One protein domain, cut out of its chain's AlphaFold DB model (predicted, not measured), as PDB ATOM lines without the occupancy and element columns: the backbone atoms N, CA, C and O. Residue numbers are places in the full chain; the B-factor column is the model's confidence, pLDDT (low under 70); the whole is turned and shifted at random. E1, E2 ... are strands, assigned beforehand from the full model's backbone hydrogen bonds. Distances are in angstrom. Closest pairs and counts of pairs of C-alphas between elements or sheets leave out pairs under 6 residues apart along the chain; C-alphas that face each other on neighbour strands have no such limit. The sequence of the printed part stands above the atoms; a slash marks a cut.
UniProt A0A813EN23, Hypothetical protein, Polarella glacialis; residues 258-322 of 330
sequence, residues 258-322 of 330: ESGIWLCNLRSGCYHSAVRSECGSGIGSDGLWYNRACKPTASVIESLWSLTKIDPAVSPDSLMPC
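This is residues 258 to 322 of the 330 residues of the protein "Hypothetical protein" of Polarella glacialis (UniProt A0A813EN23). One small sheet of five strands, strongly twisted and curled like part of a barrel, folds back on itself: E3 and E4 face E1 and E5, with the long, bent E2 as the hinge. Long loops of residues 293 to 304 and 309 to 322 join this body, and the second folds back to pair briefly with E2. The printed part has 65 residues, with no named helix and five strands, E1 to E5 in turn; the sheet's order is E3, E4, E2, E1, E5, all antiparallel. The class is all strand, though named strands hold 28 of the 65 residues; the whole is compact, with a radius of gyration of the C-alphas of 10.7 A and spans of 32, 21 and 19 A.

E1, residues 258 to 265, bends by 64 degrees at residue 261 and forms a hairpin with E2, residues 270 to 277, which bends by 56 degrees at residue 273. They are antiparallel at 127 degrees, with N 265 and O 270 2.8 A apart. E3, residues 283 to 285, and E4, residues 288 to 292, form a hairpin at 140 degrees, with N 285 and O 288 2.9 A apart. E4 is antiparallel to E2 at 135 degrees; N 277 and O 289 are 2.7 A apart. E5, residues 305 to 308, is antiparallel to E1 at 147 degrees, with N 264 and O 306 2.8 A apart. The closest C-alphas of the edge strands E3 and E5, Ile 283 and Leu 307, are 7.2 A apart. E1 and E3 are apart.

E1 begins at C-alpha 258 (341.199, 337.960, 212.916) and is 17.1 A long; E2 is 20.1 A, E3 6.8 A, E4 13.6 A and E5 9.9 A, ending at C-alpha 308 (344.103, 348.105, 217.861).

The C-alphas farthest apart, Cys 279 and Pro 316, are 32.4 A apart. The printed part has no cut; the link from E4 to E5 is long. Residues 278 to 282, 285 to 287 and 316 to 318 have pLDDT under 70.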
ATOM      1  N   GLU A 258     339.929 337.424 213.370       82.62
ATOM      2  CA  GLU A 258     341.199 337.960 212.916       82.62
ATOM      3  C   GLU A 258     342.176 337.907 214.092       82.62
ATOM      4  O   GLU A 258     341.930 338.480 215.157       82.62
ATOM      5  N   SER A 259     343.264 337.158 213.925       80.88
ATOM      6  CA  SER A 259     344.284 337.046 214.968       80.88
ATOM      7  C   SER A 259     345.044 338.364 215.086       80.88
ATOM      8  O   SER A 259     345.447 338.938 214.078       80.88
ATOM      9  N   GLY A 260     345.228 338.851 216.314       83.25
ATOM     10  CA  GLY A 260     345.976 340.083 216.581       83.25
ATOM     11  C   GLY A 260     345.223 341.386 216.300       83.25
ATOM     12  O   GLY A 260     345.835 342.443 216.382       83.25
ATOM     13  N   ILE A 261     343.918 341.345 215.996       89.38
ATOM     14  CA  ILE A 261     343.094 342.555 215.849       89.38
ATOM     15  C   ILE A 261     341.986 342.583 216.896       89.38
ATOM     16  O   ILE A 261     341.199 341.642 217.055       89.38
ATOM     17  N   TRP A 262     341.897 343.721 217.577       90.75
ATOM     18  CA  TRP A 262     340.997 343.939 218.696       90.75
ATOM     19  C   TRP A 262     340.140 345.175 218.470       90.75
ATOM     20  O   TRP A 262     340.622 346.221 218.038       90.75
ATOM     21  N   LEU A 263     338.857 345.055 218.804       90.88
ATOM     22  CA  LEU A 263     337.926 346.173 218.854       90.88
ATOM     23  C   LEU A 263     337.725 346.591 220.303       90.88
ATOM     24  O   LEU A 263     337.164 345.834 221.102       90.88
ATOM     25  N   CYS A 264     338.160 347.802 220.621       90.94
ATOM     26  CA  CYS A 264     338.074 348.381 221.950       90.94
ATOM     27  C   CYS A 264     336.935 349.391 221.992       90.94
ATOM     28  O   CYS A 264     336.889 350.341 221.215       90.94
ATOM     29  N   ASN A 265     336.002 349.190 222.910       88.44
ATOM     30  CA  ASN A 265     334.960 350.157 223.184       88.44
ATOM     31  C   ASN A 265     335.537 351.255 224.081       88.44
ATOM     32  O   ASN A 265     335.808 351.015 225.259       88.44
ATOM     33  N   LEU A 266     335.673 352.461 223.533       84.56
ATOM     34  CA  LEU A 266     336.260 353.611 224.226       84.56
ATOM     35  C   LEU A 266     335.390 354.114 225.393       84.56
ATOM     36  O   LEU A 266     335.845 354.914 226.202       84.56
ATOM     37  N   ARG A 267     334.132 353.664 225.489       79.19
ATOM     38  CA  ARG A 267     333.179 354.080 226.530       79.19
ATOM     39  C   ARG A 267     333.036 353.055 227.642       79.19
ATOM     40  O   ARG A 267     332.994 353.435 228.804       79.19
ATOM     41  N   SER A 268     332.935 351.772 227.297       81.69
ATOM     42  CA  SER A 268     332.801 350.701 228.291       81.69
ATOM     43  C   SER A 268     334.147 350.223 228.828       81.69
ATOM     44  O   SER A 268     334.164 349.436 229.769       81.69
ATOM     45  N   GLY A 269     335.251 350.619 228.187       87.56
ATOM     46  CA  GLY A 269     336.572 350.077 228.473       87.56
ATOM     47  C   GLY A 269     336.644 348.573 228.210       87.56
ATOM     48  O   GLY A 269     337.419 347.887 228.858       87.56
ATOM     49  N   CYS A 270     335.807 348.031 227.316       88.69
ATOM     50  CA  CYS A 270     335.810 346.600 227.014       88.69
ATOM     51  C   CYS A 270     336.442 346.330 225.657       88.69
ATOM     52  O   CYS A 270     336.132 347.028 224.691       88.69
ATOM     53  N   TYR A 271     337.225 345.261 225.548       91.69
ATOM     54  CA  TYR A 271     337.776 344.817 224.274       91.69
ATOM     55  C   TYR A 271     337.188 343.482 223.806       91.69
ATOM     56  O   TYR A 271     336.703 342.642 224.576       91.69
ATOM     57  N   HIS A 272     337.176 343.325 222.486       92.31
ATOM     58  CA  HIS A 272     336.555 342.225 221.765       92.31
ATOM     59  C   HIS A 272     337.490 341.742 220.662       92.31
ATOM     60  O   HIS A 272     338.130 342.554 219.998       92.31
ATOM     61  N   SER A 273     337.500 340.439 220.389       91.31
ATOM     62  CA  SER A 273     338.143 339.917 219.180       91.31
ATOM     63  C   SER A 273     337.426 340.451 217.946       91.31
ATOM     64  O   SER A 273     336.187 340.479 217.915       91.31
ATOM     65  N   ALA A 274     338.197 340.859 216.944       90.94
ATOM     66  CA  ALA A 274     337.661 341.326 215.681       90.94
ATOM     67  C   ALA A 274     337.349 340.161 214.732       90.94
ATOM     68  O   ALA A 274     337.954 339.089 214.786       90.94
ATOM     69  N   VAL A 275     336.382 340.389 213.854       89.81
ATOM     70  CA  VAL A 275     336.066 339.535 212.711       89.81
ATOM     71  C   VAL A 275     335.962 340.417 211.486       89.81
ATOM     72  O   VAL A 275     335.423 341.527 211.560       89.81
ATOM     73  N   ARG A 276     336.490 339.937 210.364       86.44
ATOM     74  CA  ARG A 276     336.420 340.668 209.105       86.44
ATOM     75  C   ARG A 276     334.973 340.694 208.609       86.44
ATOM     76  O   ARG A 276     334.259 339.696 208.679       86.44
ATOM     77  N   SER A 277     334.544 341.856 208.147       76.56
ATOM     78  CA  SER A 277     333.230 342.103 207.578       76.56
ATOM     79  C   SER A 277     333.382 342.470 206.111       76.56
ATOM     80  O   SER A 277     334.209 343.301 205.748       76.56
ATOM     81  N   GLU A 278     332.551 341.868 205.270       68.94
ATOM     82  CA  GLU A 278     332.448 342.210 203.847       68.94
ATOM     83  C   GLU A 278     331.506 343.404 203.614       68.94
ATOM     84  O   GLU A 278     331.444 343.955 202.521       68.94
ATOM     85  N   CYS A 279     330.778 343.834 204.653       60.16
ATOM     86  CA  CYS A 279     329.865 344.974 204.609       60.16
ATOM     87  C   CYS A 279     330.359 346.120 205.509       60.16
ATOM     88  O   CYS A 279     330.794 345.877 206.640       60.16
ATOM     89  N   GLY A 280     330.261 347.362 205.016       57.78
ATOM     90  CA  GLY A 280     330.799 348.598 205.616       57.78
ATOM     91  C   GLY A 280     330.120 349.085 206.902       57.78
ATOM     92  O   GLY A 280     329.981 350.279 207.122       57.78
ATOM     93  N   SER A 281     329.639 348.162 207.733       61.50
ATOM     94  CA  SER A 281     329.043 348.450 209.042       61.50
ATOM     95  C   SER A 281     330.056 348.413 210.197       61.50
ATOM     96  O   SER A 281     329.689 348.742 211.326       61.50
ATOM     97  N   GLY A 282     331.296 347.990 209.927       65.69
ATOM     98  CA  GLY A 282     332.386 347.886 210.901       65.69
ATOM     99  C   GLY A 282     333.284 349.123 210.954       65.69
ATOM    100  O   GLY A 282     332.980 350.140 210.346       65.69
ATOM    101  N   ILE A 283     334.426 349.008 211.636       77.56
ATOM    102  CA  ILE A 283     335.513 349.999 211.559       77.56
ATOM    103  C   ILE A 283     336.478 349.628 210.441       77.56
ATOM    104  O   ILE A 283     336.876 348.465 210.341       77.56
ATOM    105  N   GLY A 284     336.849 350.613 209.625       74.19
ATOM    106  CA  GLY A 284     337.790 350.457 208.522       74.19
ATOM    107  C   GLY A 284     339.256 350.570 208.955       74.19
ATOM    108  O   GLY A 284     339.633 351.500 209.660       74.19
ATOM    109  N   SER A 285     340.108 349.653 208.494       69.81
ATOM    110  CA  SER A 285     341.571 349.811 208.472       69.81
ATOM    111  C   SER A 285     342.125 349.038 207.277       69.81
ATOM    112  O   SER A 285     341.696 347.913 207.023       69.81
ATOM    113  N   ASP A 286     343.042 349.645 206.520       69.19
ATOM    114  CA  ASP A 286     343.714 349.012 205.374       69.19
ATOM    115  C   ASP A 286     342.730 348.485 204.296       69.19
ATOM    116  O   ASP A 286     342.948 347.444 203.681       69.19
ATOM    117  N   GLY A 287     341.607 349.189 204.085       67.31
ATOM    118  CA  GLY A 287     340.564 348.808 203.116       67.31
ATOM    119  C   GLY A 287     339.652 347.657 203.565       67.31
ATOM    120  O   GLY A 287     338.847 347.166 202.774       67.31
ATOM    121  N   LEU A 288     339.758 347.228 204.825       76.38
ATOM    122  CA  LEU A 288     338.999 346.124 205.407       76.38
ATOM    123  C   LEU A 288     338.119 346.612 206.555       76.38
ATOM    124  O   LEU A 288     338.521 347.483 207.323       76.38
ATOM    125  N   TRP A 289     336.937 346.012 206.698       84.62
ATOM    126  CA  TRP A 289     335.994 346.341 207.764       84.62
ATOM    127  C   TRP A 289     336.040 345.301 208.871       84.62
ATOM    128  O   TRP A 289     336.063 344.099 208.603       84.62
ATOM    129  N   TYR A 290     335.986 345.755 210.119       86.81
ATOM    130  CA  TYR A 290     336.040 344.885 211.286       86.81
ATOM    131  C   TYR A 290     334.815 345.061 212.174       86.81
ATOM    132  O   TYR A 290     334.449 346.172 212.559       86.81
ATOM    133  N   ASN A 291     334.212 343.932 212.537       88.25
ATOM    134  CA  ASN A 291     333.115 343.835 213.488       88.25
ATOM    135  C   ASN A 291     333.524 342.994 214.698       88.25
ATOM    136  O   ASN A 291     334.563 342.336 214.721       88.25
ATOM    137  N   ARG A 292     332.706 343.012 215.749       88.69
ATOM    138  CA  ARG A 292     332.985 342.245 216.972       88.69
ATOM    139  C   ARG A 292     332.628 340.785 216.757       88.69
ATOM    140  O   ARG A 292     331.489 340.499 216.392       88.69
ATOM    141  N   ALA A 293     333.510 339.860 217.128       86.50
ATOM    142  CA  ALA A 293     333.231 338.423 217.042       86.50
ATOM    143  C   ALA A 293     331.954 338.018 217.800       86.50
ATOM    144  O   ALA A 293     331.195 337.155 217.369       86.50
ATOM    145  N   CYS A 294     331.663 338.686 218.920       83.50
ATOM    146  CA  CYS A 294     330.457 338.436 219.702       83.50
ATOM    147  C   CYS A 294     329.157 338.947 219.070       83.50
ATOM    148  O   CYS A 294     328.080 338.556 219.525       83.50
ATOM    149  N   LYS A 295     329.241 339.866 218.100       82.31
ATOM    150  CA  LYS A 295     328.084 340.434 217.399       82.31
ATOM    151  C   LYS A 295     328.502 340.916 215.994       82.31
ATOM    152  O   LYS A 295     328.562 342.127 215.781       82.31
ATOM    153  N   PRO A 296     328.778 339.991 215.049       80.19
ATOM    154  CA  PRO A 296     329.393 340.308 213.753       80.19
ATOM    155  C   PRO A 296     328.563 341.219 212.842       80.19
ATOM    156  O   PRO A 296     329.102 341.816 211.924       80.19
ATOM    157  N   THR A 297     327.255 341.316 213.088       75.56
ATOM    158  CA  THR A 297     326.308 342.110 212.288       75.56
ATOM    159  C   THR A 297     325.933 343.445 212.927       75.56
ATOM    160  O   THR A 297     325.151 344.199 212.353       75.56
ATOM    161  N   ALA A 298     326.413 343.734 214.141       70.94
ATOM    162  CA  ALA A 298     326.124 345.012 214.776       70.94
ATOM    163  C   ALA A 298     327.105 346.067 214.305       70.94
ATOM    164  O   ALA A 298     328.308 345.849 214.421       70.94
ATOM    165  N   SER A 299     326.568 347.218 213.905       75.12
ATOM    166  CA  SER A 299     327.396 348.348 213.524       75.12
ATOM    167  C   SER A 299     328.345 348.749 214.654       75.12
ATOM    168  O   SER A 299     327.972 348.786 215.837       75.12
ATOM    169  N   VAL A 300     329.583 349.012 214.265       78.38
ATOM    170  CA  VAL A 300     330.644 349.527 215.117       78.38
ATOM    171  C   VAL A 300     330.850 350.982 214.713       78.38
ATOM    172  O   VAL A 300     331.364 351.272 213.642       78.38
ATOM    173  N   ILE A 301     330.387 351.900 215.556       77.69
ATOM    174  CA  ILE A 301     330.446 353.340 215.284       77.69
ATOM    175  C   ILE A 301     331.863 353.839 215.592       77.69
ATOM    176  O   ILE A 301     332.293 353.737 216.741       77.69
ATOM    177  N   GLU A 302     332.558 354.407 214.605       76.44
ATOM    178  CA  GLU A 302     333.950 354.891 214.723       76.44
ATOM    179  C   GLU A 302     334.188 355.829 215.915       76.44
ATOM    180  O   GLU A 302     335.227 355.767 216.558       76.44
ATOM    181  N   SER A 303     333.205 356.651 216.295       78.69
ATOM    182  CA  SER A 303     333.335 357.558 217.446       78.69
ATOM    183  C   SER A 303     333.306 356.868 218.818       78.69
ATOM    184  O   SER A 303     333.636 357.491 219.827       78.69
ATOM    185  N   LEU A 304     332.884 355.601 218.894       80.75
ATOM    186  CA  LEU A 304     332.725 354.848 220.149       80.75
ATOM    187  C   LEU A 304     333.687 353.664 220.264       80.75
ATOM    188  O   LEU A 304     333.791 353.044 221.328       80.75
ATOM    189  N   TRP A 305     334.360 353.330 219.173       89.31
ATOM    190  CA  TRP A 305     335.155 352.128 219.043       89.31
ATOM    191  C   TRP A 305     336.493 352.473 218.410       89.31
ATOM    192  O   TRP A 305     336.572 353.296 217.510       89.31
ATOM    193  N   SER A 306     337.543 351.814 218.869       89.81
ATOM    194  CA  SER A 306     338.859 351.873 218.249       89.81
ATOM    195  C   SER A 306     339.298 350.477 217.844       89.81
ATOM    196  O   SER A 306     338.909 349.473 218.450       89.81
ATOM    197  N   LEU A 307     340.101 350.425 216.789       90.56
ATOM    198  CA  LEU A 307     340.770 349.217 216.343       90.56
ATOM    199  C   LEU A 307     342.227 349.278 216.793       90.56
ATOM    200  O   LEU A 307     342.905 350.273 216.555       90.56
ATOM    201  N   THR A 308     342.704 348.219 217.440       88.00
ATOM    202  CA  THR A 308     344.103 348.105 217.861       88.00
ATOM    203  C   THR A 308     344.689 346.765 217.438       88.00
ATOM    204  O   THR A 308     344.005 345.739 217.435       88.00
ATOM    205  N   LYS A 309     345.970 346.799 217.056       88.81
ATOM    206  CA  LYS A 309     346.792 345.621 216.735       88.81
ATOM    207  C   LYS A 309     347.639 345.165 217.939       88.81
ATOM    208  O   LYS A 309     348.361 344.179 217.853       88.81
ATOM    209  N   ILE A 310     347.556 345.888 219.058       86.12
ATOM    210  CA  ILE A 310     348.205 345.545 220.328       86.12
ATOM    211  C   ILE A 310     347.186 344.793 221.176       86.12
ATOM    212  O   ILE A 310     346.040 345.231 221.267       86.12
ATOM    213  N   ASP A 311     347.587 343.680 221.789       86.31
ATOM    214  CA  ASP A 311     346.718 342.940 222.703       86.31
ATOM    215  C   ASP A 311     346.362 343.809 223.927       86.31
ATOM    216  O   ASP A 311     347.250 344.170 224.704       86.31
ATOM    217  N   PRO A 312     345.077 344.159 224.127       86.56
ATOM    218  CA  PRO A 312     344.657 344.969 225.263       86.56
ATOM    219  C   PRO A 312     344.937 344.308 226.615       86.56
ATOM    220  O   PRO A 312     345.012 345.016 227.611       86.56
ATOM    221  N   ALA A 313     345.127 342.983 226.663       82.06
ATOM    222  CA  ALA A 313     345.468 342.268 227.892       82.06
ATOM    223  C   ALA A 313     346.863 342.616 228.437       82.06
ATOM    224  O   ALA A 313     347.110 342.443 229.628       82.06
ATOM    225  N   VAL A 314     347.775 343.089 227.577       80.75
ATOM    226  CA  VAL A 314     349.143 343.487 227.955       80.75
ATOM    227  C   VAL A 314     349.348 345.005 227.928       80.75
ATOM    228  O   VAL A 314     350.438 345.483 228.237       80.75
ATOM    229  N   SER A 315     348.316 345.768 227.554       74.62
ATOM    230  CA  SER A 315     348.359 347.230 227.531       74.62
ATOM    231  C   SER A 315     348.201 347.810 228.946       74.62
ATOM    232  O   SER A 315     347.422 347.274 229.735       74.62
ATOM    233  N   PRO A 316     348.883 348.921 229.290       57.75
ATOM    234  CA  PRO A 316     348.672 349.630 230.556       57.75
ATOM    235  C   PRO A 316     347.273 350.262 230.678       57.75
ATOM    236  O   PRO A 316     346.833 350.578 231.786       57.75
ATOM    237  N   ASP A 317     346.557 350.426 229.563       65.75
ATOM    238  CA  ASP A 317     345.182 350.917 229.552       65.75
ATOM    239  C   ASP A 317     344.245 349.825 230.078       65.75
ATOM    240  O   ASP A 317     344.161 348.745 229.499       65.75
ATOM    241  N   SER A 318     343.540 350.099 231.178       69.12
ATOM    242  CA  SER A 318     342.732 349.142 231.955       69.12
ATOM    243  C   SER A 318     341.472 348.636 231.223       69.12
ATOM    244  O   SER A 318     340.343 348.847 231.675       69.12
ATOM    245  N   LEU A 319     341.642 347.991 230.070       82.50
ATOM    246  CA  LEU A 319     340.567 347.446 229.255       82.50
ATOM    247  C   LEU A 319     340.208 346.027 229.710       82.50
ATOM    248  O   LEU A 319     341.064 345.174 229.921       82.50
ATOM    249  N   MET A 320     338.911 345.749 229.821       87.38
ATOM    250  CA  MET A 320     338.381 344.470 230.290       87.38
ATOM    251  C   MET A 320     337.909 343.594 229.121       87.38
ATOM    252  O   MET A 320     337.275 344.092 228.186       87.38
ATOM    253  N   PRO A 321     338.127 342.270 229.148       88.44
ATOM    254  CA  PRO A 321     337.618 341.403 228.096       88.44
ATOM    255  C   PRO A 321     336.087 341.335 228.131       88.44
ATOM    256  O   PRO A 321     335.461 341.279 229.189       88.44
ATOM    257  N   CYS A 322     335.443 341.266 226.963       85.06
ATOM    258  CA  CYS A 322     333.976 341.282 226.880       85.06
ATOM    259  C   CYS A 322     333.243 340.066 227.493       85.06
ATOM    260  O   CYS A 322     332.007 340.045 227.547       85.06
TER     261      CYS A 322